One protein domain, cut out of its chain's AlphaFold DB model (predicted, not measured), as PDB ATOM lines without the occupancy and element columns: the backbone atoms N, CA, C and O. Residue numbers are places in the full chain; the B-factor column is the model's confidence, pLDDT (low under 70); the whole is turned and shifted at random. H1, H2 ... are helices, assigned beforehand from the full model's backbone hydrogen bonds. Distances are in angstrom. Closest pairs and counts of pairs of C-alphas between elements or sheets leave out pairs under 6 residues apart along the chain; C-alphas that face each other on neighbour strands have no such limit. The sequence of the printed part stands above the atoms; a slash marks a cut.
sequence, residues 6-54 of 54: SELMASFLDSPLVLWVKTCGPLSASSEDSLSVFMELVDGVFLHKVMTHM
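AT A GLANCE: This is residues 6 to 54 of the 54 residues of an uncharacterized protein of Scleropages formosus (UniProt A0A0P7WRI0). Four short helices make a small elongated body: H2 and H3 are two crosswise helices on the two sides of its middle, and H1 and H4 make its opposite ends, each pointing roughly along the long axis. The link of residues 25 to 33 loops round one side from H2 to H3, and contacts between the helices are few. The printed part has 49 residues with four named helices in the order H1, H2, H3, H4 and no named strand, and its class is all helix. It is compact, with a radius of gyration of the C-alphas of 10.2 A, and its C-alphas span 31 by 20 by 17 A.

IN THESE COORDINATES: Start at C-alpha 6, at (121.400, 142.683, 110.330), where H1 begins; it holds residues 6 to 13 and measures 10.5 A from first to last C-alpha. After residues 14 and 15, find C-alpha 16 at (137.138, 146.826, 102.527); from there H2 runs over residues 16 to 24, 11.7 A long. Go on past residue 33 to H3, residues 34 to 42, which is 11.9 A long. Last comes H4, residues 45 to 53, 12.2 A long, ending with C-alpha 53 at (134.853, 160.277, 89.031).

HOW THE PARTS SIT: Look first at H1 and H3, which touch; their closest C-alphas, those of Leu 13 and Phe 38, are 6.9 A apart. These two run the same way at a steep tilt of 65 degrees. H1 and H2 are close but not clearly touching, with the C-alphas of Phe 12 and Val 18 closest at 7.2 A, and they run the same way at a steep tilt of 50 degrees. H2 and H3 are close but not clearly touching, about perpendicular at 81 degrees, with the C-alphas of Val 18 and Leu 41 closest at 8.0 A. H4 is close to H2 but not clearly touching it: their closest C-alphas, those of Val 21 and Val 50, are 7.6 A apart, at a steep tilt of 54 degrees. H3 and H4 are also close but not clearly touching, with the C-alphas of Leu 41 and Leu 47 closest at 6.2 A; their steep tilt of 68 degrees is only just short of about perpendicular. H1 and H4 are apart. In H1, H2, H3 and H4 every O i to N i+4 pair is within hydrogen-bond range.

THE WHOLE: The two C-alphas farthest apart are those of Glu 7 and His 53, at 30.9 A. The printed part has no cut and ends at residue 54, the chain's last residue. The links H1 to H2 and H3 to H4 are tight, with 2 residues each, and the link H2 to H3, with 9 residues, is short. The mean pLDDT of the printed part is 83.7; look for the values under 70 at residues 28 to 32 and residue 54.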
ATOM      1  N   SER A   6     120.564 141.751 109.567       87.38
ATOM      2  CA  SER A   6     121.400 142.683 110.330       87.38
ATOM      3  C   SER A   6     122.874 142.278 110.352       87.38
ATOM      4  O   SER A   6     123.732 143.144 110.202       87.38
ATOM      5  N   GLU A   7     123.189 140.987 110.496       90.56
ATOM      6  CA  GLU A   7     124.577 140.501 110.431       90.56
ATOM      7  C   GLU A   7     125.171 140.665 109.033       90.56
ATOM      8  O   GLU A   7     126.318 141.089 108.898       90.56
ATOM      9  N   LEU A   8     124.388 140.383 107.988       91.06
ATOM     10  CA  LEU A   8     124.842 140.570 106.611       91.06
ATOM     11  C   LEU A   8     125.129 142.048 106.313       91.06
ATOM     12  O   LEU A   8     126.151 142.371 105.709       91.06
ATOM     13  N   MET A   9     124.257 142.947 106.780       91.00
ATOM     14  CA  MET A   9     124.452 144.388 106.643       91.00
ATOM     15  C   MET A   9     125.690 144.861 107.408       91.00
ATOM     16  O   MET A   9     126.494 145.605 106.853       91.00
ATOM     17  N   ALA A  10     125.886 144.403 108.648       90.75
ATOM     18  CA  ALA A  10     127.078 144.735 109.426       90.75
ATOM     19  C   ALA A  10     128.359 144.261 108.718       90.75
ATOM     20  O   ALA A  10     129.278 145.051 108.513       90.75
ATOM     21  N   SER A  11     128.381 143.013 108.235       92.44
ATOM     22  CA  SER A  11     129.518 142.476 107.480       92.44
ATOM     23  C   SER A  11     129.784 143.238 106.180       92.44
ATOM     24  O   SER A  11     130.938 143.352 105.767       92.44
ATOM     25  N   PHE A  12     128.742 143.735 105.511       91.50
ATOM     26  CA  PHE A  12     128.897 144.561 104.320       91.50
ATOM     27  C   PHE A  12     129.509 145.924 104.662       91.50
ATOM     28  O   PHE A  12     130.445 146.358 103.990       91.50
ATOM     29  N   LEU A  13     129.027 146.576 105.723       90.69
ATOM     30  CA  LEU A  13     129.496 147.898 106.151       90.69
ATOM     31  C   LEU A  13     130.946 147.903 106.659       90.69
ATOM     32  O   LEU A  13     131.617 148.928 106.530       90.69
ATOM     33  N   ASP A  14     131.422 146.768 107.174       91.81
ATOM     34  CA  ASP A  14     132.820 146.549 107.573       91.81
ATOM     35  C   ASP A  14     133.709 146.044 106.424       91.81
ATOM     36  O   ASP A  14     134.911 145.825 106.597       91.81
ATOM     37  N   SER A  15     133.149 145.848 105.227       93.12
ATOM     38  CA  SER A  15     133.930 145.358 104.097       93.12
ATOM     39  C   SER A  15     134.974 146.389 103.634       93.12
ATOM     40  O   SER A  15     134.743 147.602 103.710       93.12
ATOM     41  N   PRO A  16     136.110 145.935 103.064       91.44
ATOM     42  CA  PRO A  16     137.138 146.826 102.527       91.44
ATOM     43  C   PRO A  16     136.608 147.823 101.494       91.44
ATOM     44  O   PRO A  16     137.113 148.935 101.398       91.44
ATOM     45  N   LEU A  17     135.576 147.438 100.739       88.88
ATOM     46  CA  LEU A  17     134.931 148.303  99.760       88.88
ATOM     47  C   LEU A  17     134.227 149.481 100.442       88.88
ATOM     48  O   LEU A  17     134.462 150.622 100.058       88.88
ATOM     49  N   VAL A  18     133.430 149.237 101.486       87.88
ATOM     50  CA  VAL A  18     132.728 150.317 102.199       87.88
ATOM     51  C   VAL A  18     133.719 151.210 102.942       87.88
ATOM     52  O   VAL A  18     133.591 152.432 102.908       87.88
ATOM     53  N   LEU A  19     134.755 150.625 103.551       88.31
ATOM     54  CA  LEU A  19     135.849 151.376 104.175       88.31
ATOM     55  C   LEU A  19     136.594 152.259 103.167       88.31
ATOM     56  O   LEU A  19     136.877 153.422 103.462       88.31
ATOM     57  N   TRP A  20     136.881 151.739 101.972       88.31
ATOM     58  CA  TRP A  20     137.502 152.513 100.901       88.31
ATOM     59  C   TRP A  20     136.608 153.676 100.481       88.31
ATOM     60  O   TRP A  20     137.071 154.811 100.448       88.31
ATOM     61  N   VAL A  21     135.313 153.433 100.257       85.38
ATOM     62  CA  VAL A  21     134.378 154.494  99.872       85.38
ATOM     63  C   VAL A  21     134.240 155.560 100.970       85.38
ATOM     64  O   VAL A  21     134.206 156.746 100.654       85.38
ATOM     65  N   LYS A  22     134.226 155.175 102.252       83.94
ATOM     66  CA  LYS A  22     134.241 156.122 103.381       83.94
ATOM     67  C   LYS A  22     135.535 156.935 103.463       83.94
ATOM     68  O   LYS A  22     135.508 158.053 103.953       83.94
ATOM     69  N   THR A  23     136.663 156.388 103.014       84.25
ATOM     70  CA  THR A  23     137.975 157.055 103.116       84.25
ATOM     71  C   THR A  23     138.280 157.932 101.900       84.25
ATOM     72  O   THR A  23     138.874 158.999 102.027       84.25
ATOM     73  N   CYS A  24     137.905 157.462 100.715       76.25
ATOM     74  CA  CYS A  24     138.273 158.035  99.425       76.25
ATOM     75  C   CYS A  24     137.108 158.793  98.770       76.25
ATOM     76  O   CYS A  24     137.336 159.743  98.026       76.25
ATOM     77  N   GLY A  25     135.866 158.395  99.047       71.62
ATOM     78  CA  GLY A  25     134.661 158.984  98.473       71.62
ATOM     79  C   GLY A  25     134.001 160.047  99.365       71.62
ATOM     80  O   GLY A  25     134.340 160.202 100.539       71.62
ATOM     81  N   PRO A  26     132.999 160.772  98.837       72.75
ATOM     82  CA  PRO A  26     132.294 161.838  99.558       72.75
ATOM     83  C   PRO A  26     131.358 161.340 100.679       72.75
ATOM     84  O   PRO A  26     130.737 162.157 101.352       72.75
ATOM     85  N   LEU A  27     131.292 160.025 100.917       72.06
ATOM     86  CA  LEU A  27     130.444 159.376 101.928       72.06
ATOM     87  C   LEU A  27     130.840 159.702 103.383       72.06
ATOM     88  O   LEU A  27     130.095 159.396 104.304       72.06
ATOM     89  N   SER A  28     132.005 160.319 103.623       61.44
ATOM     90  CA  SER A  28     132.479 160.661 104.977       61.44
ATOM     91  C   SER A  28     131.828 161.910 105.594       61.44
ATOM     92  O   SER A  28     132.088 162.203 106.762       61.44
ATOM     93  N   ALA A  29     131.075 162.705 104.828       58.56
ATOM     94  CA  ALA A  29     130.666 164.044 105.270       58.56
ATOM     95  C   ALA A  29     129.355 164.070 106.074       58.56
ATOM     96  O   ALA A  29     129.087 165.039 106.786       58.56
ATOM     97  N   SER A  30     128.547 163.024 105.975       53.81
ATOM     98  CA  SER A  30     127.213 162.950 106.558       53.81
ATOM     99  C   SER A  30     127.214 161.963 107.721       53.81
ATOM    100  O   SER A  30     127.730 160.854 107.633       53.81
ATOM    101  N   SER A  31     126.654 162.387 108.849       56.59
ATOM    102  CA  SER A  31     126.379 161.568 110.030       56.59
ATOM    103  C   SER A  31     125.314 160.504 109.719       56.59
ATOM    104  O   SER A  31     124.193 160.580 110.219       56.59
ATOM    105  N   GLU A  32     125.623 159.580 108.815       67.75
ATOM    106  CA  GLU A  32     124.647 158.686 108.209       67.75
ATOM    107  C   GLU A  32     124.523 157.372 108.964       67.75
ATOM    108  O   GLU A  32     125.495 156.648 109.190       67.75
ATOM    109  N   ASP A  33     123.280 157.066 109.334       85.31
ATOM    110  CA  ASP A  33     122.874 155.772 109.855       85.31
ATOM    111  C   ASP A  33     123.330 154.632 108.932       85.31
ATOM    112  O   ASP A  33     123.249 154.717 107.704       85.31
ATOM    113  N   SER A  34     123.733 153.512 109.534       85.81
ATOM    114  CA  SER A  34     124.202 152.298 108.846       85.81
ATOM    115  C   SER A  34     123.266 151.809 107.732       85.81
ATOM    116  O   SER A  34     123.732 151.315 106.706       85.81
ATOM    117  N   LEU A  35     121.950 151.965 107.908       87.31
ATOM    118  CA  LEU A  35     120.954 151.617 106.888       87.31
ATOM    119  C   LEU A  35     121.005 152.544 105.669       87.31
ATOM    120  O   LEU A  35     120.807 152.070 104.554       87.31
ATOM    121  N   SER A  36     121.289 153.833 105.873       87.38
ATOM    122  CA  SER A  36     121.425 154.813 104.790       87.38
ATOM    123  C   SER A  36     122.626 154.467 103.916       87.38
ATOM    124  O   SER A  36     122.482 154.279 102.711       87.38
ATOM    125  N   VAL A  37     123.783 154.239 104.551       87.94
ATOM    126  CA  VAL A  37     125.019 153.829 103.864       87.94
ATOM    127  C   VAL A  37     124.823 152.513 103.109       87.94
ATOM    128  O   VAL A  37     125.298 152.353 101.988       87.94
ATOM    129  N   PHE A  38     124.110 151.555 103.706       90.00
ATOM    130  CA  PHE A  38     123.786 150.305 103.028       90.00
ATOM    131  C   PHE A  38     122.905 150.540 101.794       90.00
ATOM    132  O   PHE A  38     123.241 150.053 100.718       90.00
ATOM    133  N   MET A  39     121.808 151.295 101.923       90.00
ATOM    134  CA  MET A  39     120.892 151.572 100.810       90.00
ATOM    135  C   MET A  39     121.562 152.328  99.660       90.00
ATOM    136  O   MET A  39     121.271 152.039  98.505       90.00
ATOM    137  N   GLU A  40     122.475 153.247  99.963       89.00
ATOM    138  CA  GLU A  40     123.199 154.018  98.950       89.00
ATOM    139  C   GLU A  40     124.237 153.179  98.186       89.00
ATOM    140  O   GLU A  40     124.529 153.448  97.021       89.00
ATOM    141  N   LEU A  41     124.803 152.151  98.823       90.00
ATOM    142  CA  LEU A  41     125.859 151.329  98.228       90.00
ATOM    143  C   LEU A  41     125.351 150.030  97.600       90.00
ATOM    144  O   LEU A  41     125.989 149.524  96.676       90.00
ATOM    145  N   VAL A  42     124.240 149.470  98.085       89.00
ATOM    146  CA  VAL A  42     123.772 148.133  97.681       89.00
ATOM    147  C   VAL A  42     123.354 148.063  96.211       89.00
ATOM    148  O   VAL A  42     123.509 147.016  95.586       89.00
ATOM    149  N   ASP A  43     122.858 149.165  95.640       89.81
ATOM    150  CA  ASP A  43     122.471 149.231  94.227       89.81
ATOM    151  C   ASP A  43     123.667 149.406  93.268       89.81
ATOM    152  O   ASP A  43     123.533 149.209  92.059       89.81
ATOM    153  N   GLY A  44     124.848 149.742  93.802       89.62
ATOM    154  CA  GLY A  44     126.089 149.932  93.056       89.62
ATOM    155  C   GLY A  44     126.191 151.234  92.247       89.62
ATOM    156  O   GLY A  44     127.256 151.500  91.685       89.62
ATOM    157  N   VAL A  45     125.149 152.072  92.194       91.31
ATOM    158  CA  VAL A  45     125.138 153.324  91.414       91.31
ATOM    159  C   VAL A  45     126.121 154.328  92.002       91.31
ATOM    160  O   VAL A  45     126.938 154.906  91.278       91.31
ATOM    161  N   PHE A  46     126.083 154.509  93.324       87.38
ATOM    162  CA  PHE A  46     127.017 155.391  94.016       87.38
ATOM    163  C   PHE A  46     128.464 154.906  93.859       87.38
ATOM    164  O   PHE A  46     129.359 155.687  93.536       87.38
ATOM    165  N   LEU A  47     128.687 153.600  94.026       87.75
ATOM    166  CA  LEU A  47     129.992 152.965  93.835       87.75
ATOM    167  C   LEU A  47     130.553 153.226  92.443       87.75
ATOM    168  O   LEU A  47     131.697 153.657  92.317       87.75
ATOM    169  N   HIS A  48     129.734 153.029  91.409       89.69
ATOM    170  CA  HIS A  48     130.128 153.315  90.038       89.69
ATOM    171  C   HIS A  48     130.549 154.777  89.876       89.69
ATOM    172  O   HIS A  48     131.623 155.041  89.344       89.69
ATOM    173  N   LYS A  49     129.757 155.716  90.412       87.12
ATOM    174  CA  LYS A  49     130.064 157.149  90.369       87.12
ATOM    175  C   LYS A  49     131.407 157.466  91.030       87.12
ATOM    176  O   LYS A  49     132.190 158.216  90.458       87.12
ATOM    177  N   VAL A  50     131.697 156.899  92.201       84.25
ATOM    178  CA  VAL A  50     133.003 157.092  92.855       84.25
ATOM    179  C   VAL A  50     134.125 156.509  92.001       84.25
ATOM    180  O   VAL A  50     135.126 157.179  91.788       84.25
ATOM    181  N   MET A  51     133.955 155.311  91.443       85.25
ATOM    182  CA  MET A  51     134.987 154.672  90.619       85.25
ATOM    183  C   MET A  51     135.254 155.400  89.293       85.25
ATOM    184  O   MET A  51     136.372 155.335  88.793       85.25
ATOM    185  N   THR A  52     134.258 156.070  88.706       88.00
ATOM    186  CA  THR A  52     134.420 156.801  87.436       88.00
ATOM    187  C   THR A  52     134.834 158.258  87.604       88.00
ATOM    188  O   THR A  52     135.315 158.854  86.642       88.00
ATOM    189  N   HIS A  53     134.585 158.859  88.770       75.06
ATOM    190  CA  HIS A  53     134.853 160.277  89.031       75.06
ATOM    191  C   HIS A  53     136.017 160.536  90.004       75.06
ATOM    192  O   HIS A  53     136.313 161.708  90.242       75.06
ATOM    193  N   MET A  54     136.654 159.494  90.556       64.69
ATOM    194  CA  MET A  54     137.938 159.598  91.272       64.69
ATOM    195  C   MET A  54     139.142 159.563  90.334       64.69
ATOM    196  O   MET A  54     139.077 158.866  89.298       64.69
TER     197      MET A  54